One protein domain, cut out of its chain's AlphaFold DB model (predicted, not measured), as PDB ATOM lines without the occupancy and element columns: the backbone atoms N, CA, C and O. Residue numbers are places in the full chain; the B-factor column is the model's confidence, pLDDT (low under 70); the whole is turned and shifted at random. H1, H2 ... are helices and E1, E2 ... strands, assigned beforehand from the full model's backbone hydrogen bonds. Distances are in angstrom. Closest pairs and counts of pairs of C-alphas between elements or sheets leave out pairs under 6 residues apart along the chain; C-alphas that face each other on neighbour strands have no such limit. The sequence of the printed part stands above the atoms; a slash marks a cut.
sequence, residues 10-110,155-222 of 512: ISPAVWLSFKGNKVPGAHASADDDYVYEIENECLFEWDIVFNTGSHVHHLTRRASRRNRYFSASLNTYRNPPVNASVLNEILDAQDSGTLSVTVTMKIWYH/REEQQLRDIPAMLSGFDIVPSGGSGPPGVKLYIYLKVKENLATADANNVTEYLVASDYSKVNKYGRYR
ATOM      1  N   ILE A  10      19.654   1.577 124.256       90.50
ATOM      2  CA  ILE A  10      19.047   1.933 125.538       90.50
ATOM      3  C   ILE A  10      17.632   2.421 125.271       90.50
ATOM      4  O   ILE A  10      17.401   3.158 124.323       90.50
ATOM      5  N   SER A  11      16.673   2.045 126.114       89.44
ATOM      6  CA  SER A  11      15.325   2.625 126.104       89.44
ATOM      7  C   SER A  11      15.255   3.794 127.091       89.44
ATOM      8  O   SER A  11      14.941   3.550 128.263       89.44
ATOM      9  N   PRO A  12      15.547   5.043 126.671       90.06
ATOM     10  CA  PRO A  12      15.558   6.176 127.580       90.06
ATOM     11  C   PRO A  12      14.147   6.443 128.095       90.06
ATOM     12  O   PRO A  12      13.155   6.402 127.356       90.06
ATOM     13  N   ALA A  13      14.061   6.718 129.385       87.94
ATOM     14  CA  ALA A  13      12.840   7.090 130.065       87.94
ATOM     15  C   ALA A  13      12.753   8.620 130.123       87.94
ATOM     16  O   ALA A  13      13.759   9.272 130.366       87.94
ATOM     17  N   VAL A  14      11.583   9.205 129.868       87.50
ATOM     18  CA  VAL A  14      11.428  10.668 129.789       87.50
ATOM     19  C   VAL A  14      10.502  11.158 130.888       87.50
ATOM     20  O   VAL A  14       9.393  10.649 131.045       87.50
ATOM     21  N   TRP A  15      10.959  12.149 131.644       88.25
ATOM     22  CA  TRP A  15      10.164  12.921 132.589       88.25
ATOM     23  C   TRP A  15       9.897  14.304 132.006       88.25
ATOM     24  O   TRP A  15      10.832  14.957 131.553       88.25
ATOM     25  N   LEU A  16       8.638  14.738 132.008       90.25
ATOM     26  CA  LEU A  16       8.232  16.032 131.467       90.25
ATOM     27  C   LEU A  16       7.734  16.930 132.595       90.25
ATOM     28  O   LEU A  16       6.985  16.491 133.468       90.25
ATOM     29  N   SER A  17       8.133  18.193 132.553       94.38
ATOM     30  CA  SER A  17       7.683  19.213 133.499       94.38
ATOM     31  C   SER A  17       7.581  20.572 132.822       94.38
ATOM     32  O   SER A  17       8.174  20.766 131.761       94.38
ATOM     33  N   PHE A  18       6.821  21.496 133.397       96.19
ATOM     34  CA  PHE A  18       6.684  22.856 132.879       96.19
ATOM     35  C   PHE A  18       6.228  23.820 133.974       96.19
ATOM     36  O   PHE A  18       5.663  23.387 134.976       96.19
ATOM     37  N   LYS A  19       6.424  25.124 133.774       96.75
ATOM     38  CA  LYS A  19       5.734  26.162 134.552       96.75
ATOM     39  C   LYS A  19       4.575  26.740 133.748       96.75
ATOM     40  O   LYS A  19       4.684  26.931 132.536       96.75
ATOM     41  N   GLY A  20       3.466  26.991 134.435       92.31
ATOM     42  CA  GLY A  20       2.326  27.741 133.909       92.31
ATOM     43  C   GLY A  20       2.445  29.229 134.234       92.31
ATOM     44  O   GLY A  20       3.312  29.635 135.000       92.31
ATOM     45  N   ASN A  21       1.554  30.035 133.667       92.19
ATOM     46  CA  ASN A  21       1.402  31.442 134.029       92.19
ATOM     47  C   ASN A  21       0.553  31.600 135.295       92.19
ATOM     48  O   ASN A  21      -0.293  30.762 135.606       92.19
ATOM     49  N   LYS A  22       0.686  32.759 135.932       91.50
ATOM     50  CA  LYS A  22      -0.288  33.317 136.871       91.50
ATOM     51  C   LYS A  22      -1.120  34.407 136.191       91.50
ATOM     52  O   LYS A  22      -0.565  35.361 135.643       91.50
ATOM     53  N   VAL A  23      -2.449  34.286 136.212       88.19
ATOM     54  CA  VAL A  23      -3.331  35.314 135.630       88.19
ATOM     55  C   VAL A  23      -3.452  36.534 136.551       88.19
ATOM     56  O   VAL A  23      -3.349  36.399 137.777       88.19
ATOM     57  N   PRO A  24      -3.704  37.737 136.002       85.81
ATOM     58  CA  PRO A  24      -4.097  38.882 136.816       85.81
ATOM     59  C   PRO A  24      -5.337  38.540 137.654       85.81
ATOM     60  O   PRO A  24      -6.287  37.962 137.136       85.81
ATOM     61  N   GLY A  25      -5.317  38.871 138.947       84.31
ATOM     62  CA  GLY A  25      -6.440  38.590 139.853       84.31
ATOM     63  C   GLY A  25      -6.507  37.160 140.405       84.31
ATOM     64  O   GLY A  25      -7.464  36.834 141.107       84.31
ATOM     65  N   ALA A  26      -5.493  36.330 140.143       88.06
ATOM     66  CA  ALA A  26      -5.310  35.033 140.795       88.06
ATOM     67  C   ALA A  26      -5.282  35.139 142.335       88.06
ATOM     68  O   ALA A  26      -5.008  36.204 142.902       88.06
ATOM     69  N   HIS A  27      -5.524  34.019 143.023       86.00
ATOM     70  CA  HIS A  27      -5.506  33.974 144.488       86.00
ATOM     71  C   HIS A  27      -4.133  34.374 145.070       86.00
ATOM     72  O   HIS A  27      -3.096  34.239 144.419       86.00
ATOM     73  N   ALA A  28      -4.098  34.839 146.323       84.94
ATOM     74  CA  ALA A  28      -2.856  35.245 146.987       84.94
ATOM     75  C   ALA A  28      -1.828  34.100 147.074       84.94
ATOM     76  O   ALA A  28      -0.634  34.337 146.912       84.94
ATOM     77  N   SER A  29      -2.301  32.861 147.245       86.44
ATOM     78  CA  SER A  29      -1.474  31.642 147.247       86.44
ATOM     79  C   SER A  29      -1.094  31.131 145.851       86.44
ATOM     80  O   SER A  29      -0.555  30.036 145.734       86.44
ATOM     81  N   ALA A  30      -1.414  31.864 144.782       89.00
ATOM     82  CA  ALA A  30      -0.970  31.512 143.441       89.00
ATOM     83  C   ALA A  30       0.558  31.598 143.342       89.00
ATOM     84  O   ALA A  30       1.141  32.656 143.609       89.00
ATOM     85  N   ASP A  31       1.162  30.503 142.894       91.56
ATOM     86  CA  ASP A  31       2.596  30.299 142.752       91.56
ATOM     87  C   ASP A  31       2.963  30.246 141.265       91.56
ATOM     88  O   ASP A  31       2.685  29.273 140.557       91.56
ATOM     89  N   ASP A  32       3.578  31.327 140.795       89.62
ATOM     90  CA  ASP A  32       4.020  31.498 139.411       89.62
ATOM     91  C   ASP A  32       5.298  30.686 139.101       89.62
ATOM     92  O   ASP A  32       5.702  30.566 137.942       89.62
ATOM     93  N   ASP A  33       5.929  30.100 140.122       93.38
ATOM     94  CA  ASP A  33       7.090  29.222 140.009       93.38
ATOM     95  C   ASP A  33       6.754  27.737 140.181       93.38
ATOM     96  O   ASP A  33       7.650  26.895 140.046       93.38
ATOM     97  N   TYR A  34       5.480  27.393 140.393       95.38
ATOM     98  CA  TYR A  34       5.068  26.003 140.528       95.38
ATOM     99  C   TYR A  34       5.390  25.196 139.266       95.38
ATOM    100  O   TYR A  34       4.987  25.532 138.146       95.38
ATOM    101  N   VAL A  35       6.082  24.077 139.471       95.25
ATOM    102  CA  VAL A  35       6.452  23.141 138.412       95.25
ATOM    103  C   VAL A  35       5.387  22.054 138.305       95.25
ATOM    104  O   VAL A  35       5.262  21.183 139.163       95.25
ATOM    105  N   TYR A  36       4.637  22.088 137.209       94.00
ATOM    106  CA  TYR A  36       3.681  21.056 136.845       94.00
ATOM    107  C   TYR A  36       4.421  19.831 136.315       94.00
ATOM    108  O   TYR A  36       5.134  19.896 135.310       94.00
ATOM    109  N   GLU A  37       4.223  18.695 136.973       90.19
ATOM    110  CA  GLU A  37       4.779  17.409 136.551       90.19
ATOM    111  C   GLU A  37       3.794  16.702 135.614       90.19
ATOM    112  O   GLU A  37       2.639  16.478 135.974       90.19
ATOM    113  N   ILE A  38       4.232  16.337 134.404       84.56
ATOM    114  CA  ILE A  38       3.368  15.678 133.416       84.56
ATOM    115  C   ILE A  38       3.542  14.166 133.524       84.56
ATOM    116  O   ILE A  38       4.533  13.592 133.067       84.56
ATOM    117  N   GLU A  39       2.528  13.489 134.060       71.75
ATOM    118  CA  GLU A  39       2.517  12.028 134.093       71.75
ATOM    119  C   GLU A  39       1.783  11.424 132.880       71.75
ATOM    120  O   GLU A  39       0.614  11.711 132.589       71.75
ATOM    121  N   ASN A  40       2.468  10.528 132.170       63.69
ATOM    122  CA  ASN A  40       2.201  10.258 130.756       63.69
ATOM    123  C   ASN A  40       1.070   9.262 130.418       63.69
ATOM    124  O   ASN A  40       1.055   8.702 129.319       63.69
ATOM    125  N   GLU A  41       0.102   9.000 131.299       62.88
ATOM    126  CA  GLU A  41      -0.980   8.063 130.945       62.88
ATOM    127  C   GLU A  41      -1.941   8.631 129.885       62.88
ATOM    128  O   GLU A  41      -2.561   7.896 129.105       62.88
ATOM    129  N   CYS A  42      -2.037   9.956 129.833       65.06
ATOM    130  CA  CYS A  42      -2.805  10.669 128.823       65.06
ATOM    131  C   CYS A  42      -2.012  11.094 127.595       65.06
ATOM    132  O   CYS A  42      -2.611  11.358 126.555       65.06
ATOM    133  N   LEU A  43      -0.690  11.118 127.720       77.50
ATOM    134  CA  LEU A  43       0.252  11.409 126.659       77.50
ATOM    135  C   LEU A  43       0.509  10.110 125.895       77.50
ATOM    136  O   LEU A  43       1.278   9.245 126.328       77.50
ATOM    137  N   PHE A  44      -0.210   9.910 124.797       78.12
ATOM    138  CA  PHE A  44      -0.139   8.646 124.066       78.12
ATOM    139  C   PHE A  44       0.799   8.715 122.868       78.12
ATOM    140  O   PHE A  44       1.275   7.675 122.434       78.12
ATOM    141  N   GLU A  45       1.145   9.907 122.392       87.38
ATOM    142  CA  GLU A  45       2.216  10.089 121.415       87.38
ATOM    143  C   GLU A  45       3.049  11.309 121.789       87.38
ATOM    144  O   GLU A  45       2.518  12.302 122.286       87.38
ATOM    145  N   TRP A  46       4.350  11.233 121.545       89.69
ATOM    146  CA  TRP A  46       5.211  12.405 121.522       89.69
ATOM    147  C   TRP A  46       6.365  12.210 120.554       89.69
ATOM    148  O   TRP A  46       6.761  11.080 120.260       89.69
ATOM    149  N   ASP A  47       6.910  13.326 120.110       93.94
ATOM    150  CA  ASP A  47       8.166  13.432 119.403       93.94
ATOM    151  C   ASP A  47       8.987  14.535 120.063       93.94
ATOM    152  O   ASP A  47       8.525  15.672 120.185       93.94
ATOM    153  N   ILE A  48      10.166  14.167 120.553       95.38
ATOM    154  CA  ILE A  48      11.121  15.108 121.124       95.38
ATOM    155  C   ILE A  48      12.263  15.226 120.133       95.38
ATOM    156  O   ILE A  48      12.964  14.243 119.876       95.38
ATOM    157  N   VAL A  49      12.422  16.421 119.585       97.56
ATOM    158  CA  VAL A  49      13.449  16.736 118.603       97.56
ATOM    159  C   VAL A  49      14.605  17.397 119.332       97.56
ATOM    160  O   VAL A  49      14.441  18.459 119.927       97.56
ATOM    161  N   PHE A  50      15.765  16.755 119.286       97.56
ATOM    162  CA  PHE A  50      17.030  17.268 119.789       97.56
ATOM    163  C   PHE A  50      17.878  17.679 118.595       97.56
ATOM    164  O   PHE A  50      18.284  16.827 117.807       97.56
ATOM    165  N   ASN A  51      18.145  18.970 118.444       97.00
ATOM    166  CA  ASN A  51      19.067  19.467 117.433       97.00
ATOM    167  C   ASN A  51      20.368  19.890 118.119       97.00
ATOM    168  O   ASN A  51      20.378  20.842 118.900       97.00
ATOM    169  N   THR A  52      21.440  19.151 117.835       95.00
ATOM    170  CA  THR A  52      22.774  19.308 118.438       95.00
ATOM    171  C   THR A  52      23.626  20.377 117.745       95.00
ATOM    172  O   THR A  52      24.735  20.672 118.189       95.00
ATOM    173  N   GLY A  53      23.122  20.952 116.647       90.00
ATOM    174  CA  GLY A  53      23.835  21.850 115.738       90.00
ATOM    175  C   GLY A  53      24.376  21.129 114.501       90.00
ATOM    176  O   GLY A  53      24.312  21.677 113.402       90.00
ATOM    177  N   SER A  54      24.847  19.887 114.652       89.56
ATOM    178  CA  SER A  54      25.319  19.039 113.546       89.56
ATOM    179  C   SER A  54      24.302  17.980 113.123       89.56
ATOM    180  O   SER A  54      24.248  17.611 111.951       89.56
ATOM    181  N   HIS A  55      23.492  17.491 114.066       95.31
ATOM    182  CA  HIS A  55      22.521  16.427 113.846       95.31
ATOM    183  C   HIS A  55      21.164  16.773 114.455       95.31
ATOM    184  O   HIS A  55      21.051  17.537 115.414       95.31
ATOM    185  N   VAL A  56      20.124  16.159 113.896       96.44
ATOM    186  CA  VAL A  56      18.769  16.193 114.443       96.44
ATOM    187  C   VAL A  56      18.387  14.775 114.841       96.44
ATOM    188  O   VAL A  56      18.332  13.875 114.002       96.44
ATOM    189  N   HIS A  57      18.121  14.573 116.127       96.25
ATOM    190  CA  HIS A  57      17.711  13.293 116.688       96.25
ATOM    191  C   HIS A  57      16.266  13.362 117.173       96.25
ATOM    192  O   HIS A  57      15.853  14.330 117.808       96.25
ATOM    193  N   HIS A  58      15.514  12.294 116.919       94.75
ATOM    194  CA  HIS A  58      14.122  12.173 117.335       94.75
ATOM    195  C   HIS A  58      13.977  11.076 118.387       94.75
ATOM    196  O   HIS A  58      14.307   9.913 118.137       94.75
ATOM    197  N   LEU A  59      13.432  11.428 119.552       92.69
ATOM    198  CA  LEU A  59      12.910  10.461 120.514       92.69
ATOM    199  C   LEU A  59      11.387  10.415 120.392       92.69
ATOM    200  O   LEU A  59      10.655  11.126 121.085       92.69
ATOM    201  N   THR A  60      10.914   9.559 119.485       89.88
ATOM    202  CA  THR A  60       9.486   9.378 119.226       89.88
ATOM    203  C   THR A  60       8.915   8.224 120.047       89.88
ATOM    204  O   THR A  60       9.400   7.090 119.996       89.88
ATOM    205  N   ARG A  61       7.798   8.469 120.731       85.38
ATOM    206  CA  ARG A  61       6.993   7.429 121.381       85.38
ATOM    207  C   ARG A  61       5.591   7.399 120.798       85.38
ATOM    208  O   ARG A  61       4.922   8.423 120.713       85.38
ATOM    209  N   ARG A  62       5.106   6.190 120.500       84.06
ATOM    210  CA  ARG A  62       3.694   5.916 120.190       84.06
ATOM    211  C   ARG A  62       3.166   4.826 121.115       84.06
ATOM    212  O   ARG A  62       3.429   3.639 120.929       84.06
ATOM    213  N   ALA A  63       2.468   5.239 122.162       71.44
ATOM    214  CA  ALA A  63       1.863   4.353 123.139       71.44
ATOM    215  C   ALA A  63       0.524   3.827 122.635       71.44
ATOM    216  O   ALA A  63      -0.304   4.558 122.096       71.44
ATOM    217  N   SER A  64       0.270   2.550 122.897       64.12
ATOM    218  CA  SER A  64      -1.040   1.951 122.673       64.12
ATOM    219  C   SER A  64      -1.642   1.506 123.999       64.12
ATOM    220  O   SER A  64      -0.963   1.381 125.019       64.12
ATOM    221  N   ARG A  65      -2.943   1.197 123.996       58.06
ATOM    222  CA  ARG A  65      -3.626   0.666 125.185       58.06
ATOM    223  C   ARG A  65      -2.989  -0.635 125.708       58.06
ATOM    224  O   ARG A  65      -3.140  -0.924 126.892       58.06
ATOM    225  N   ARG A  66      -2.306  -1.396 124.840       53.28
ATOM    226  CA  ARG A  66      -1.608  -2.654 125.164       53.28
ATOM    227  C   ARG A  66      -0.130  -2.438 125.510       53.28
ATOM    228  O   ARG A  66       0.370  -3.122 126.391       53.28
ATOM    229  N   ASN A  67       0.526  -1.442 124.908       57.94
ATOM    230  CA  ASN A  67       1.929  -1.109 125.159       57.94
ATOM    231  C   ASN A  67       2.038   0.295 125.750       57.94
ATOM    232  O   ASN A  67       2.216   1.284 125.039       57.94
ATOM    233  N   ARG A  68       1.926   0.366 127.082       56.47
ATOM    234  CA  ARG A  68       2.083   1.622 127.826       56.47
ATOM    235  C   ARG A  68       3.532   2.121 127.830       56.47
ATOM    236  O   ARG A  68       3.721   3.322 127.964       56.47
ATOM    237  N   TYR A  69       4.519   1.230 127.666       61.06
ATOM    238  CA  TYR A  69       5.960   1.505 127.793       61.06
ATOM    239  C   TYR A  69       6.293   2.247 129.095       61.06
ATOM    240  O   TYR A  69       6.771   3.374 129.067       61.06
ATOM    241  N   PHE A  70       5.995   1.637 130.244       63.88
ATOM    242  CA  PHE A  70       6.290   2.210 131.560       63.88
ATOM    243  C   PHE A  70       7.472   1.489 132.218       63.88
ATOM    244  O   PHE A  70       7.515   0.262 132.272       63.88
ATOM    245  N   SER A  71       8.434   2.264 132.711       60.06
ATOM    246  CA  SER A  71       9.560   1.825 133.525       60.06
ATOM    247  C   SER A  71       9.149   1.820 134.988       60.06
ATOM    248  O   SER A  71       9.145   2.873 135.618       60.06
ATOM    249  N   ALA A  72       8.872   0.646 135.552       61.53
ATOM    250  CA  ALA A  72       8.664   0.525 136.995       61.53
ATOM    251  C   ALA A  72       9.893   1.026 137.784       61.53
ATOM    252  O   ALA A  72       9.749   1.789 138.727       61.53
ATOM    253  N   SER A  73      11.107   0.686 137.331       61.12
ATOM    254  CA  SER A  73      12.366   1.022 138.017       61.12
ATOM    255  C   SER A  73      12.762   2.498 137.970       61.12
ATOM    256  O   SER A  73      13.426   2.970 138.881       61.12
ATOM    257  N   LEU A  74      12.395   3.215 136.904       59.94
ATOM    258  CA  LEU A  74      12.696   4.650 136.746       59.94
ATOM    259  C   LEU A  74      11.476   5.526 137.031       59.94
ATOM    260  O   LEU A  74      11.536   6.741 136.854       59.94
ATOM    261  N   ASN A  75      10.368   4.885 137.403       64.75
ATOM    262  CA  ASN A  75       9.071   5.499 137.586       64.75
ATOM    263  C   ASN A  75       8.686   6.487 136.464       64.75
ATOM    264  O   ASN A  75       8.305   7.630 136.697       64.75
ATOM    265  N   THR A  76       8.867   6.087 135.210       69.19
ATOM    266  CA  THR A  76       8.458   6.939 134.093       69.19
ATOM    267  C   THR A  76       8.345   6.146 132.804       69.19
ATOM    268  O   THR A  76       8.681   4.967 132.727       69.19
ATOM    269  N   TYR A  77       7.843   6.780 131.764       72.81
ATOM    270  CA  TYR A  77       7.587   6.154 130.487       72.81
ATOM    271  C   TYR A  77       8.848   6.093 129.629       72.81
ATOM    272  O   TYR A  77       9.606   7.057 129.543       72.81
ATOM    273  N   ARG A  78       9.073   4.932 129.010       78.69
ATOM    274  CA  ARG A  78      10.218   4.638 128.146       78.69
ATOM    275  C   ARG A  78       9.892   4.935 126.691       78.69
ATOM    276  O   ARG A  78       8.763   4.730 126.240       78.69
ATOM    277  N   ASN A  79      10.914   5.352 125.963       85.56
ATOM    278  CA  ASN A  79      10.911   5.393 124.511       85.56
ATOM    279  C   ASN A  79      11.371   4.044 123.942       85.56
ATOM    280  O   ASN A  79      11.985   3.241 124.660       85.56
ATOM    281  N   PRO A  80      11.092   3.784 122.654       86.06
ATOM    282  CA  PRO A  80      11.780   2.739 121.909       86.06
ATOM    283  C   PRO A  80      13.310   2.834 122.077       86.06
ATOM    284  O   PRO A  80      13.826   3.932 122.301       86.06
ATOM    285  N   PRO A  81      14.039   1.705 122.011       89.19
ATOM    286  CA  PRO A  81      15.488   1.722 122.149       89.19
ATOM    287  C   PRO A  81      16.170   2.610 121.096       89.19
ATOM    288  O   PRO A  81      15.839   2.526 119.916       89.19
ATOM    289  N   VAL A  82      17.152   3.400 121.525       91.75
ATOM    290  CA  VAL A  82      18.061   4.190 120.681       91.75
ATOM    291  C   VAL A  82      19.505   3.847 121.024       91.75
ATOM    292  O   VAL A  82      19.779   3.401 122.140       91.75
ATOM    293  N   ASN A  83      20.433   4.036 120.087       93.38
ATOM    294  CA  ASN A  83      21.845   3.790 120.365       93.38
ATOM    295  C   ASN A  83      22.339   4.748 121.461       93.38
ATOM    296  O   ASN A  83      22.014   5.935 121.444       93.38
ATOM    297  N   ALA A  84      23.125   4.242 122.411       92.62
ATOM    298  CA  ALA A  84      23.728   5.056 123.458       92.62
ATOM    299  C   ALA A  84      24.578   6.220 122.915       92.62
ATOM    300  O   ALA A  84      24.611   7.271 123.548       92.62
ATOM    301  N   SER A  85      25.198   6.079 121.735       93.19
ATOM    302  CA  SER A  85      25.938   7.163 121.076       93.19
ATOM    303  C   SER A  85      25.055   8.377 120.791       93.19
ATOM    304  O   SER A  85      25.489   9.494 121.026       93.19
ATOM    305  N   VAL A  86      23.795   8.168 120.389       93.88
ATOM    306  CA  VAL A  86      22.828   9.255 120.157       93.88
ATOM    307  C   VAL A  86      22.548  10.013 121.449       93.88
ATOM    308  O   VAL A  86      22.460  11.234 121.451       93.88
ATOM    309  N   LEU A  87      22.411   9.294 122.567       94.12
ATOM    310  CA  LEU A  87      22.213   9.932 123.865       94.12
ATOM    311  C   LEU A  87      23.460  10.718 124.279       94.12
ATOM    312  O   LEU A  87      23.313  11.841 124.739       94.12
ATOM    313  N   ASN A  88      24.661  10.177 124.065       93.88
ATOM    314  CA  ASN A  88      25.903  10.897 124.344       93.88
ATOM    315  C   ASN A  88      26.060  12.154 123.470       93.88
ATOM    316  O   ASN A  88      26.365  13.202 124.016       93.88
ATOM    317  N   GLU A  89      25.738  12.102 122.172       94.56
ATOM    318  CA  GLU A  89      25.743  13.290 121.296       94.56
ATOM    319  C   GLU A  89      24.793  14.391 121.799       94.56
ATOM    320  O   GLU A  89      25.128  15.574 121.773       94.56
ATOM    321  N   ILE A  90      23.609  14.009 122.293       95.00
ATOM    322  CA  ILE A  90      22.658  14.951 122.900       95.00
ATOM    323  C   ILE A  90      23.235  15.562 124.185       95.00
ATOM    324  O   ILE A  90      23.084  16.763 124.405       95.00
ATOM    325  N   LEU A  91      23.876  14.752 125.032       92.88
ATOM    326  CA  LEU A  91      24.491  15.214 126.280       92.88
ATOM    327  C   LEU A  91      25.682  16.143 126.015       92.88
ATOM    328  O   LEU A  91      25.773  17.196 126.639       92.88
ATOM    329  N   ASP A  92      26.532  15.815 125.047       93.00
ATOM    330  CA  ASP A  92      27.670  16.646 124.653       93.00
ATOM    331  C   ASP A  92      27.200  18.000 124.098       93.00
ATOM    332  O   ASP A  92      27.770  19.043 124.423       93.00
ATOM    333  N   ALA A  93      26.119  18.009 123.310       94.56
ATOM    334  CA  ALA A  93      25.499  19.240 122.818       94.56
ATOM    335  C   ALA A  93      24.839  20.072 123.931       94.56
ATOM    336  O   ALA A  93      24.787  21.301 123.849       94.56
ATOM    337  N   GLN A  94      24.308  19.419 124.970       93.69
ATOM    338  CA  GLN A  94      23.789  20.105 126.153       93.69
ATOM    339  C   GLN A  94      24.933  20.766 126.933       93.69
ATOM    340  O   GLN A  94      24.824  21.941 127.281       93.69
ATOM    341  N   ASP A  95      26.031  20.040 127.165       91.25
ATOM    342  CA  ASP A  95      27.211  20.529 127.888       91.25
ATOM    343  C   ASP A  95      27.918  21.674 127.135       91.25
ATOM    344  O   ASP A  95      28.451  22.593 127.759       91.25
ATOM    345  N   SER A  96      27.893  21.659 125.799       91.56
ATOM    346  CA  SER A  96      28.452  22.724 124.952       91.56
ATOM    347  C   SER A  96      27.511  23.918 124.738       91.56
ATOM    348  O   SER A  96      27.930  24.939 124.189       91.56
ATOM    349  N   GLY A  97      26.245  23.810 125.155       92.19
ATOM    350  CA  GLY A  97      25.227  24.848 124.978       92.19
ATOM    351  C   GLY A  97      24.687  24.988 123.550       92.19
ATOM    352  O   GLY A  97      24.011  25.975 123.261       92.19
ATOM    353  N   THR A  98      24.958  24.035 122.652       94.62
ATOM    354  CA  THR A  98      24.443  24.047 121.268       94.62
ATOM    355  C   THR A  98      23.109  23.324 121.110       94.62
ATOM    356  O   THR A  98      22.480  23.421 120.054       94.62
ATOM    357  N   LEU A  99      22.656  22.603 122.141       96.69
ATOM    358  CA  LEU A  99      21.419  21.838 122.083       96.69
ATOM    359  C   LEU A  99      20.181  22.743 122.042       96.69
ATOM    360  O   LEU A  99      19.924  23.539 122.945       96.69
ATOM    361  N   SER A 100      19.338  22.522 121.037       96.62
ATOM    362  CA  SER A 100      17.956  23.003 121.025       96.62
ATOM    363  C   SER A 100      16.985  21.826 121.080       96.62
ATOM    364  O   SER A 100      17.223  20.779 120.474       96.62
ATOM    365  N   VAL A 101      15.903  21.982 121.848       98.06
ATOM    366  CA  VAL A 101      14.913  20.922 122.075       98.06
ATOM    367  C   VAL A 101      13.517  21.453 121.788       98.06
ATOM    368  O   VAL A 101      13.126  22.500 122.306       98.06
ATOM    369  N   THR A 102      12.743  20.709 121.003       97.75
ATOM    370  CA  THR A 102      11.308  20.952 120.822       97.75
ATOM    371  C   THR A 102      10.518  19.679 121.085       97.75
ATOM    372  O   THR A 102      10.994  18.564 120.859       97.75
ATOM    373  N   VAL A 103       9.304  19.838 121.609       96.25
ATOM    374  CA  VAL A 103       8.411  18.718 121.910       96.25
ATOM    375  C   VAL A 103       7.089  18.911 121.191       96.25
ATOM    376  O   VAL A 103       6.366  19.877 121.426       96.25
ATOM    377  N   THR A 104       6.732  17.931 120.369       95.75
ATOM    378  CA  THR A 104       5.368  17.760 119.878       95.75
ATOM    379  C   THR A 104       4.730  16.595 120.613       95.75
ATOM    380  O   THR A 104       5.308  15.518 120.718       95.75
ATOM    381  N   MET A 105       3.515  16.774 121.112       92.12
ATOM    382  CA  MET A 105       2.827  15.748 121.878       92.12
ATOM    383  C   MET A 105       1.347  15.649 121.560       92.12
ATOM    384  O   MET A 105       0.690  16.636 121.241       92.12
ATOM    385  N   LYS A 106       0.810  14.437 121.681       91.81
ATOM    386  CA  LYS A 106      -0.608  14.150 121.525       91.81
ATOM    387  C   LYS A 106      -1.173  13.639 122.841       91.81
ATOM    388  O   LYS A 106      -0.756  12.601 123.368       91.81
ATOM    389  N   ILE A 107      -2.135  14.388 123.360       90.50
ATOM    390  CA  ILE A 107      -2.811  14.094 124.618       90.50
ATOM    391  C   ILE A 107      -4.266  13.738 124.377       90.50
ATOM    392  O   ILE A 107      -4.874  14.165 123.394       90.50
ATOM    393  N   TRP A 108      -4.840  12.983 125.308       89.56
ATOM    394  CA  TRP A 108      -6.285  12.864 125.418       89.56
ATOM    395  C   TRP A 108      -6.797  13.443 126.731       89.56
ATOM    396  O   TRP A 108      -6.164  13.317 127.780       89.56
ATOM    397  N   TYR A 109      -7.993  14.008 126.668       91.62
ATOM    398  CA  TYR A 109      -8.715  14.562 127.809       91.62
ATOM    399  C   TYR A 109     -10.221  14.397 127.576       91.62
ATOM    400  O   TYR A 109     -10.661  14.029 126.483       91.62
ATOM    401  N   HIS A 110     -11.026  14.607 128.614       91.31
ATOM    402  CA  HIS A 110     -12.460  14.776 128.453       91.31
ATOM    403  C   HIS A 110     -12.787  16.262 128.345       91.31
ATOM    404  O   HIS A 110     -12.430  17.025 129.246       91.31
ATOM    405  N   ARG A 155     -14.447  12.176 124.829       89.19
ATOM    406  CA  ARG A 155     -12.988  12.128 124.848       89.19
ATOM    407  C   ARG A 155     -12.505  12.789 123.575       89.19
ATOM    408  O   ARG A 155     -12.921  12.374 122.497       89.19
ATOM    409  N   GLU A 156     -11.605  13.739 123.734       91.69
ATOM    410  CA  GLU A 156     -10.971  14.456 122.639       91.69
ATOM    411  C   GLU A 156      -9.469  14.210 122.658       91.69
ATOM    412  O   GLU A 156      -8.898  13.729 123.646       91.69
ATOM    413  N   GLU A 157      -8.848  14.499 121.523       92.56
ATOM    414  CA  GLU A 157      -7.412  14.421 121.336       92.56
ATOM    415  C   GLU A 157      -6.922  15.787 120.885       92.56
ATOM    416  O   GLU A 157      -7.491  16.377 119.972       92.56
ATOM    417  N   GLN A 158      -5.863  16.273 121.521       94.12
ATOM    418  CA  GLN A 158      -5.201  17.506 121.126       94.12
ATOM    419  C   GLN A 158      -3.744  17.200 120.826       94.12
ATOM    420  O   GLN A 158      -3.077  16.504 121.595       94.12
ATOM    421  N   GLN A 159      -3.258  17.737 119.712       95.06
ATOM    422  CA  GLN A 159      -1.834  17.790 119.435       95.06
ATOM    423  C   GLN A 159      -1.313  19.168 119.838       95.06
ATOM    424  O   GLN A 159      -1.775  20.182 119.318       95.06
ATOM    425  N   LEU A 160      -0.372  19.195 120.773       94.69
ATOM    426  CA  LEU A 160       0.389  20.381 121.137       94.69
ATOM    427  C   LEU A 160       1.715  20.287 120.382       94.69
ATOM    428  O   LEU A 160       2.408  19.276 120.498       94.69
ATOM    429  N   ARG A 161       2.008  21.266 119.530       95.12
ATOM    430  CA  ARG A 161       3.110  21.190 118.565       95.12
ATOM    431  C   ARG A 161       4.225  22.141 118.939       95.12
ATOM    432  O   ARG A 161       3.951  23.211 119.472       95.12
ATOM    433  N   ASP A 162       5.440  21.716 118.617       94.38
ATOM    434  CA  ASP A 162       6.639  22.551 118.596       94.38
ATOM    435  C   ASP A 162       6.843  23.360 119.885       94.38
ATOM    436  O   ASP A 162       7.295  24.501 119.852       94.38
ATOM    437  N   ILE A 163       6.510  22.763 121.037       97.12
ATOM    438  CA  ILE A 163       6.686  23.408 122.338       97.12
ATOM    439  C   ILE A 163       8.194  23.515 122.598       97.12
ATOM    440  O   ILE A 163       8.857  22.471 122.671       97.12
ATOM    441  N   PRO A 164       8.756  24.729 122.762       97.62
ATOM    442  CA  PRO A 164      10.162  24.892 123.102       97.62
ATOM    443  C   PRO A 164      10.469  24.210 124.435       97.62
ATOM    444  O   PRO A 164       9.677  24.279 125.375       97.62
ATOM    445  N   ALA A 165      11.617  23.552 124.536       97.75
ATOM    446  CA  ALA A 165      12.000  22.806 125.724       97.75
ATOM    447  C   ALA A 165      13.506  22.898 125.995       97.75
ATOM    448  O   ALA A 165      14.270  23.513 125.248       97.75
ATOM    449  N   MET A 166      13.936  22.292 127.095       96.62
ATOM    450  CA  MET A 166      15.340  22.022 127.388       96.62
ATOM    451  C   MET A 166      15.497  20.669 128.071       96.62
ATOM    452  O   MET A 166      14.594  20.210 128.775       96.62
ATOM    453  N   LEU A 167      16.666  20.058 127.894       96.25
ATOM    454  CA  LEU A 167      17.115  18.959 128.735       96.25
ATOM    455  C   LEU A 167      17.617  19.558 130.055       96.25
ATOM    456  O   LEU A 167      18.713  20.103 130.117       96.25
ATOM    457  N   SER A 168      16.790  19.514 131.099       93.69
ATOM    458  CA  SER A 168      17.115  20.099 132.407       93.69
ATOM    459  C   SER A 168      18.019  19.207 133.257       93.69
ATOM    460  O   SER A 168      18.594  19.670 134.238       93.69
ATOM    461  N   GLY A 169      18.155  17.934 132.887       92.25
ATOM    462  CA  GLY A 169      19.063  16.997 133.532       92.25
ATOM    463  C   GLY A 169      18.877  15.573 133.028       92.25
ATOM    464  O   GLY A 169      17.992  15.282 132.218       92.25
ATOM    465  N   PHE A 170      19.690  14.658 133.550       91.94
ATOM    466  CA  PHE A 170      19.566  13.230 133.285       91.94
ATOM    467  C   PHE A 170      20.118  12.391 134.440       91.94
ATOM    468  O   PHE A 170      21.021  12.826 135.148       91.94
ATOM    469  N   ASP A 171      19.614  11.164 134.563       90.50
ATOM    470  CA  ASP A 171      20.157  10.142 135.456       90.50
ATOM    471  C   ASP A 171      20.592   8.915 134.656       90.50
ATOM    472  O   ASP A 171      19.873   8.449 133.763       90.50
ATOM    473  N   ILE A 172      21.730   8.336 135.042       88.12
ATOM    474  CA  ILE A 172      22.166   7.012 134.598       88.12
ATOM    475  C   ILE A 172      22.112   6.077 135.801       88.12
ATOM    476  O   ILE A 172      22.850   6.233 136.771       88.12
ATOM    477  N   VAL A 173      21.248   5.075 135.721       84.69
ATOM    478  CA  VAL A 173      21.132   4.000 136.698       84.69
ATOM    479  C   VAL A 173      21.902   2.794 136.161       84.69
ATOM    480  O   VAL A 173      21.483   2.219 135.149       84.69
ATOM    481  N   PRO A 174      23.013   2.388 136.805       80.44
ATOM    482  CA  PRO A 174      23.766   1.212 136.392       80.44
ATOM    483  C   PRO A 174      22.866  -0.024 136.332       80.44
ATOM    484  O   PRO A 174      21.997  -0.227 137.186       80.44
ATOM    485  N   SER A 175      23.070  -0.871 135.329       77.19
ATOM    486  CA  SER A 175      22.466  -2.197 135.328       77.19
ATOM    487  C   SER A 175      23.141  -3.045 136.410       77.19
ATOM    488  O   SER A 175      24.361  -3.061 136.539       77.19
ATOM    489  N   GLY A 176      22.360  -3.784 137.200       68.31
ATOM    490  CA  GLY A 176      22.898  -4.735 138.187       68.31
ATOM    491  C   GLY A 176      23.554  -5.983 137.567       68.31
ATOM    492  O   GLY A 176      23.610  -7.013 138.227       68.31
ATOM    493  N   GLY A 177      23.967  -5.935 136.292       70.25
ATOM    494  CA  GLY A 177      24.469  -7.056 135.488       70.25
ATOM    495  C   GLY A 177      24.883  -6.611 134.074       70.25
ATOM    496  O   GLY A 177      25.063  -5.426 133.831       70.25
ATOM    497  N   SER A 178      24.984  -7.530 133.105       68.75
ATOM    498  CA  SER A 178      25.435  -7.251 131.719       68.75
ATOM    499  C   SER A 178      24.415  -6.532 130.811       68.75
ATOM    500  O   SER A 178      24.621  -6.419 129.602       68.75
ATOM    501  N   GLY A 179      23.289  -6.073 131.366       77.75
ATOM    502  CA  GLY A 179      22.214  -5.413 130.616       77.75
ATOM    503  C   GLY A 179      22.481  -3.928 130.331       77.75
ATOM    504  O   GLY A 179      23.403  -3.349 130.905       77.75
ATOM    505  N   PRO A 180      21.658  -3.279 129.486       84.31
ATOM    506  CA  PRO A 180      21.754  -1.839 129.255       84.31
ATOM    507  C   PRO A 180      21.476  -1.056 130.553       84.31
ATOM    508  O   PRO A 180      20.585  -1.454 131.316       84.31
ATOM    509  N   PRO A 181      22.183   0.061 130.811       88.06
ATOM    510  CA  PRO A 181      21.866   0.933 131.936       88.06
ATOM    511  C   PRO A 181      20.485   1.576 131.747       88.06
ATOM    512  O   PRO A 181      20.007   1.775 130.627       88.06
ATOM    513  N   GLY A 182      19.830   1.919 132.853       87.81
ATOM    514  CA  GLY A 182      18.630   2.745 132.816       87.81
ATOM    515  C   GLY A 182      19.018   4.205 132.617       87.81
ATOM    516  O   GLY A 182      19.774   4.733 133.419       87.81
ATOM    517  N   VAL A 183      18.494   4.868 131.590       90.00
ATOM    518  CA  VAL A 183      18.703   6.312 131.392       90.00
ATOM    519  C   VAL A 183      17.375   7.031 131.566       90.00
ATOM    520  O   VAL A 183      16.378   6.627 130.961       90.00
ATOM    521  N   LYS A 184      17.352   8.081 132.389       90.25
ATOM    522  CA  LYS A 184      16.199   8.968 132.571       90.25
ATOM    523  C   LYS A 184      16.575  10.377 132.125       90.25
ATOM    524  O   LYS A 184      17.558  10.918 132.603       90.25
ATOM    525  N   LEU A 185      15.795  10.955 131.219       91.88
ATOM    526  CA  LEU A 185      15.945  12.318 130.718       91.88
ATOM    527  C   LEU A 185      14.881  13.204 131.367       91.88
ATOM    528  O   LEU A 185      13.697  12.854 131.342       91.88
ATOM    529  N   TYR A 186      15.289  14.343 131.920       92.94
ATOM    530  CA  TYR A 186      14.391  15.361 132.453       92.94
ATOM    531  C   TYR A 186      14.229  16.467 131.417       92.94
ATOM    532  O   TYR A 186      15.169  17.194 131.109       92.94
ATOM    533  N   ILE A 187      13.037  16.561 130.841       94.81
ATOM    534  CA  ILE A 187      12.703  17.532 129.808       94.81
ATOM    535  C   ILE A 187      11.785  18.583 130.425       94.81
ATOM    536  O   ILE A 187      10.687  18.282 130.902       94.81
ATOM    537  N   TYR A 188      12.245  19.828 130.414       96.81
ATOM    538  CA  TYR A 188      11.478  20.978 130.867       96.81
ATOM    539  C   TYR A 188      10.901  21.713 129.660       96.81
ATOM    540  O   TYR A 188      11.651  22.203 128.814       96.81
ATOM    541  N   LEU A 189       9.576  21.780 129.566       97.31
ATOM    542  CA  LEU A 189       8.880  22.543 128.537       97.31
ATOM    543  C   LEU A 189       8.871  24.019 128.941       97.31
ATOM    544  O   LEU A 189       8.344  24.378 129.994       97.31
ATOM    545  N   LYS A 190       9.393  24.877 128.068       96.81
ATOM    546  CA  LYS A 190       9.463  26.332 128.245       96.81
ATOM    547  C   LYS A 190       8.130  27.000 127.886       96.81
ATOM    548  O   LYS A 190       8.069  27.882 127.031       96.81
ATOM    549  N   VAL A 191       7.038  26.505 128.477       96.06
ATOM    550  CA  VAL A 191       5.662  26.947 128.188       96.06
ATOM    551  C   VAL A 191       5.482  28.408 128.580       96.06
ATOM    552  O   VAL A 191       5.036  29.203 127.762       96.06
ATOM    553  N   LYS A 192       5.852  28.765 129.811       95.31
ATOM    554  CA  LYS A 192       5.767  30.133 130.330       95.31
ATOM    555  C   LYS A 192       6.803  31.057 129.689       95.31
ATOM    556  O   LYS A 192       6.510  32.210 129.400       95.31
ATOM    557  N   GLU A 193       8.018  30.560 129.495       95.19
ATOM    558  CA  GLU A 193       9.181  31.376 129.144       95.19
ATOM    559  C   GLU A 193       9.233  31.738 127.660       95.19
ATOM    560  O   GLU A 193       9.734  32.805 127.310       95.19
ATOM    561  N   ASN A 194       8.742  30.854 126.785       96.06
ATOM    562  CA  ASN A 194       8.971  30.967 125.346       96.06
ATOM    563  C   ASN A 194       7.692  30.974 124.497       96.06
ATOM    564  O   ASN A 194       7.797  31.167 123.284       96.06
ATOM    565  N   LEU A 195       6.505  30.770 125.076       96.31
ATOM    566  CA  LEU A 195       5.240  30.919 124.349       96.31
ATOM    567  C   LEU A 195       4.583  32.261 124.670       96.31
ATOM    568  O   LEU A 195       4.712  32.793 125.772       96.31
ATOM    569  N   ALA A 196       3.810  32.789 123.720       95.44
ATOM    570  CA  ALA A 196       2.935  33.921 123.992       95.44
ATOM    571  C   ALA A 196       1.931  33.559 125.101       95.44
ATOM    572  O   ALA A 196       1.482  32.417 125.190       95.44
ATOM    573  N   THR A 197       1.524  34.531 125.924       92.38
ATOM    574  CA  THR A 197       0.668  34.290 127.102       92.38
ATOM    575  C   THR A 197      -0.596  33.488 126.777       92.38
ATOM    576  O   THR A 197      -0.954  32.578 127.522       92.38
ATOM    577  N   ALA A 198      -1.261  33.781 125.654       91.94
ATOM    578  CA  ALA A 198      -2.455  33.051 125.228       91.94
ATOM    579  C   ALA A 198      -2.157  31.570 124.924       91.94
ATOM    580  O   ALA A 198      -2.891  30.688 125.376       91.94
ATOM    581  N   ASP A 199      -1.055  31.294 124.226       94.12
ATOM    582  CA  ASP A 199      -0.631  29.938 123.877       94.12
ATOM    583  C   ASP A 199      -0.153  29.168 125.107       94.12
ATOM    584  O   ASP A 199      -0.575  28.032 125.317       94.12
ATOM    585  N   ALA A 200       0.634  29.804 125.978       94.75
ATOM    586  CA  ALA A 200       1.059  29.246 127.259       94.75
ATOM    587  C   ALA A 200      -0.143  28.846 128.134       94.75
ATOM    588  O   ALA A 200      -0.191  27.747 128.696       94.75
ATOM    589  N   ASN A 201      -1.161  29.712 128.198       93.25
ATOM    590  CA  ASN A 201      -2.396  29.436 128.924       93.25
ATOM    591  C   ASN A 201      -3.184  28.280 128.296       93.25
ATOM    592  O   ASN A 201      -3.764  27.478 129.027       93.25
ATOM    593  N   ASN A 202      -3.227  28.186 126.965       93.44
ATOM    594  CA  ASN A 202      -3.914  27.103 126.262       93.44
ATOM    595  C   ASN A 202      -3.192  25.763 126.455       93.44
ATOM    596  O   ASN A 202      -3.833  24.771 126.792       93.44
ATOM    597  N   VAL A 203      -1.864  25.727 126.309       94.94
ATOM    598  CA  VAL A 203      -1.044  24.532 126.562       94.94
ATOM    599  C   VAL A 203      -1.246  24.041 127.996       94.94
ATOM    600  O   VAL A 203      -1.547  22.864 128.199       94.94
ATOM    601  N   THR A 204      -1.172  24.943 128.976       95.50
ATOM    602  CA  THR A 204      -1.387  24.610 130.391       95.50
ATOM    603  C   THR A 204      -2.798  24.064 130.637       95.50
ATOM    604  O   THR A 204      -2.948  23.017 131.264       95.50
ATOM    605  N   GLU A 205      -3.837  24.707 130.090       95.19
ATOM    606  CA  GLU A 205      -5.234  24.250 130.186       95.19
ATOM    607  C   GLU A 205      -5.411  22.827 129.630       95.19
ATOM    608  O   GLU A 205      -6.040  21.986 130.270       95.19
ATOM    609  N   TYR A 206      -4.821  22.519 128.473       95.25
ATOM    610  CA  TYR A 206      -4.894  21.191 127.858       95.25
ATOM    611  C   TYR A 206      -4.183  20.109 128.682       95.25
ATOM    612  O   TYR A 206      -4.727  19.014 128.872       95.25
ATOM    613  N   LEU A 207      -2.988  20.410 129.191       94.44
ATOM    614  CA  LEU A 207      -2.219  19.490 130.029       94.44
ATOM    615  C   LEU A 207      -2.928  19.224 131.368       94.44
ATOM    616  O   LEU A 207      -3.066  18.070 131.772       94.44
ATOM    617  N   VAL A 208      -3.491  20.252 132.004       95.25
ATOM    618  CA  VAL A 208      -4.244  20.082 133.256       95.25
ATOM    619  C   VAL A 208      -5.618  19.444 133.016       95.25
ATOM    620  O   VAL A 208      -6.063  18.632 133.824       95.25
ATOM    621  N   ALA A 209      -6.285  19.690 131.882       94.94
ATOM    622  CA  ALA A 209      -7.520  18.980 131.518       94.94
ATOM    623  C   ALA A 209      -7.284  17.469 131.382       94.94
ATOM    624  O   ALA A 209      -8.151  16.643 131.705       94.94
ATOM    625  N   SER A 210      -6.096  17.099 130.910       92.56
ATOM    626  CA  SER A 210      -5.637  15.722 130.874       92.56
ATOM    627  C   SER A 210      -5.450  15.148 132.288       92.56
ATOM    628  O   SER A 210      -5.972  14.060 132.552       92.56
ATOM    629  N   ASP A 211      -4.815  15.872 133.212       92.25
ATOM    630  CA  ASP A 211      -4.715  15.482 134.628       92.25
ATOM    631  C   ASP A 211      -6.086  15.322 135.278       92.25
ATOM    632  O   ASP A 211      -6.401  14.265 135.831       92.25
ATOM    633  N   TYR A 212      -6.968  16.300 135.098       93.38
ATOM    634  CA  TYR A 212      -8.323  16.271 135.633       93.38
ATOM    635  C   TYR A 212      -9.113  15.052 135.111       93.38
ATOM    636  O   TYR A 212      -9.828  14.357 135.845       93.38
ATOM    637  N   SER A 213      -8.908  14.696 133.842       91.00
ATOM    638  CA  SER A 213      -9.496  13.500 133.239       91.00
ATOM    639  C   SER A 213      -8.991  12.198 133.869       91.00
ATOM    640  O   SER A 213      -9.777  11.249 134.003       91.00
ATOM    641  N   LYS A 214      -7.716  12.145 134.279       87.31
ATOM    642  CA  LYS A 214      -7.128  11.017 135.018       87.31
ATOM    643  C   LYS A 214      -7.651  10.961 136.449       87.31
ATOM    644  O   LYS A 214      -8.103   9.890 136.850       87.31
ATOM    645  N   VAL A 215      -7.724  12.087 137.162       88.75
ATOM    646  CA  VAL A 215      -8.338  12.170 138.502       88.75
ATOM    647  C   VAL A 215      -9.767  11.636 138.462       88.75
ATOM    648  O   VAL A 215     -10.129  10.752 139.236       88.75
ATOM    649  N   ASN A 216     -10.572  12.056 137.484       87.38
ATOM    650  CA  ASN A 216     -11.914  11.508 137.308       87.38
ATOM    651  C   ASN A 216     -11.890  10.006 137.010       87.38
ATOM    652  O   ASN A 216     -12.730   9.276 137.517       87.38
ATOM    653  N   LYS A 217     -10.961   9.504 136.194       83.00
ATOM    654  CA  LYS A 217     -10.917   8.085 135.815       83.00
ATOM    655  C   LYS A 217     -10.446   7.171 136.948       83.00
ATOM    656  O   LYS A 217     -11.060   6.112 137.130       83.00
ATOM    657  N   TYR A 218      -9.424   7.573 137.697       79.38
ATOM    658  CA  TYR A 218      -8.727   6.755 138.692       79.38
ATOM    659  C   TYR A 218      -9.096   7.093 140.134       79.38
ATOM    660  O   TYR A 218      -9.073   6.207 140.977       79.38
ATOM    661  N   GLY A 219      -9.626   8.283 140.413       73.19
ATOM    662  CA  GLY A 219     -10.110   8.680 141.741       73.19
ATOM    663  C   GLY A 219     -11.371   7.947 142.225       73.19
ATOM    664  O   GLY A 219     -12.020   8.397 143.163       73.19
ATOM    665  N   ARG A 220     -11.758   6.837 141.568       67.12
ATOM    666  CA  ARG A 220     -12.733   5.852 142.083       67.12
ATOM    667  C   ARG A 220     -12.120   4.896 143.095       67.12
ATOM    668  O   ARG A 220     -12.876   4.258 143.826       67.12
ATOM    669  N   TYR A 221     -10.797   4.726 143.071       50.25
ATOM    670  CA  TYR A 221     -10.108   3.872 144.028       50.25
ATOM    671  C   TYR A 221     -10.300   4.489 145.423       50.25
ATOM    672  O   TYR A 221     -10.035   5.663 145.652       50.25
ATOM    673  N   ARG A 222     -10.973   3.711 146.273       44.06
ATOM    674  CA  ARG A 222     -11.647   4.084 147.522       44.06
ATOM    675  C   ARG A 222     -10.877   5.080 148.401       44.06
ATOM    676  O   ARG A 222      -9.768   4.798 148.819       44.06
TER     677      ARG A 222
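AT A GLANCE: This is residues 10 to 110 and 155 to 222 of the 512 residues of an uncharacterized protein of Desulfosarcina ovata subsp. sediminis (UniProt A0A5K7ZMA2). One twisted sheet of eight strands folds over at the bend of its long strand E7 into two wings, E6, E3 and E4 in one and E8, E1, E2 and E5 in the other. The long helix H3 fills the opening between E6 and E2, where the sheet curls round it, and H1 packs on E3, E4 and E7 at the opposite end. The printed part has 169 residues, with named elements in the order E1 E2 E3 E4 E5 H1 E6 E7 E8 H2 H3, of mixed class, helices and strands. The sheet is branched and mixed, antiparallel but for E1 beside E8. The whole is compact, with a radius of gyration of the C-alphas of 16.8 A and spans of 53 by 41 by 28 A.

IN THESE COORDINATES: Find C-alpha 13 at (12.840, 7.090, 130.065), where E1, residues 13 to 19, begins. E2 is residues 35 to 38, E3 43 to 51, E4 56 to 62 and E5 76 to 78. H1 is residues 84 to 95, 16.5 A long. E6, residues 100 to 110, runs 32.4 A. E7, residues 155 to 173, runs 37.0 A and bends by 93 degrees at Pro 164, C-alpha at (10.162, 24.892, 123.102). E8 is residues 182 to 189 and H2 191 to 194. H3, residues 197 to 218, runs 31.3 A to C-alpha 218 at (-8.727, 6.755, 138.692).

HOW THE PARTS SIT: Begin at E7: its residues 155 to 165 pair with E6, with N 105 and O 160 at 2.8 A, and its residues 165 to 173 pair with E8, with N 168 and O 186 at 2.8 A. On the other side of E6 from E7 look for E3, antiparallel to E6, with N 47 and O 104 at 2.8 A; E3 forms a hairpin with the edge strand E4, with N 50 and O 57 at 2.8 A. E8 is parallel to E1, with N 15 and O 185 at 2.8 A. On the other side of E1 are E2, with N 36 and O 18 at 2.8 A, and E5, with N 14 and O 77 at 2.9 A. H3 is on the sheet; its closest C-alphas to E6 are Ser 210 and Tyr 109, 4.5 A. H1 is on it at a height over the sheet of 7.9 A, with the C-alphas of Ile 90 and Phe 50 of E3 closest at 6.8 A. H2 touches H3 through residues 200 to 204 of H3 alone, the C-alphas of Val 191 and Ala 200 closest at 5.2 A. H1 and H3 are apart. In H1 and H3 every O i to N i+4 pair is within hydrogen-bond range; H2 is too short for one.

THE WHOLE: The C-alphas of Gly 25 and Ser 178 are the two farthest apart, 56.4 A. Residues 111 to 154 are not printed, and C-alphas 110 and 155 are 4.5 A apart across the cut. The links E1 to E2 and E4 to E5 are long. Residues 24 to 29 and 217 to 222 stand free. Look for pLDDT under 70 at residues 40 to 42, 64 to 76, 176, 178 and 220 to 222.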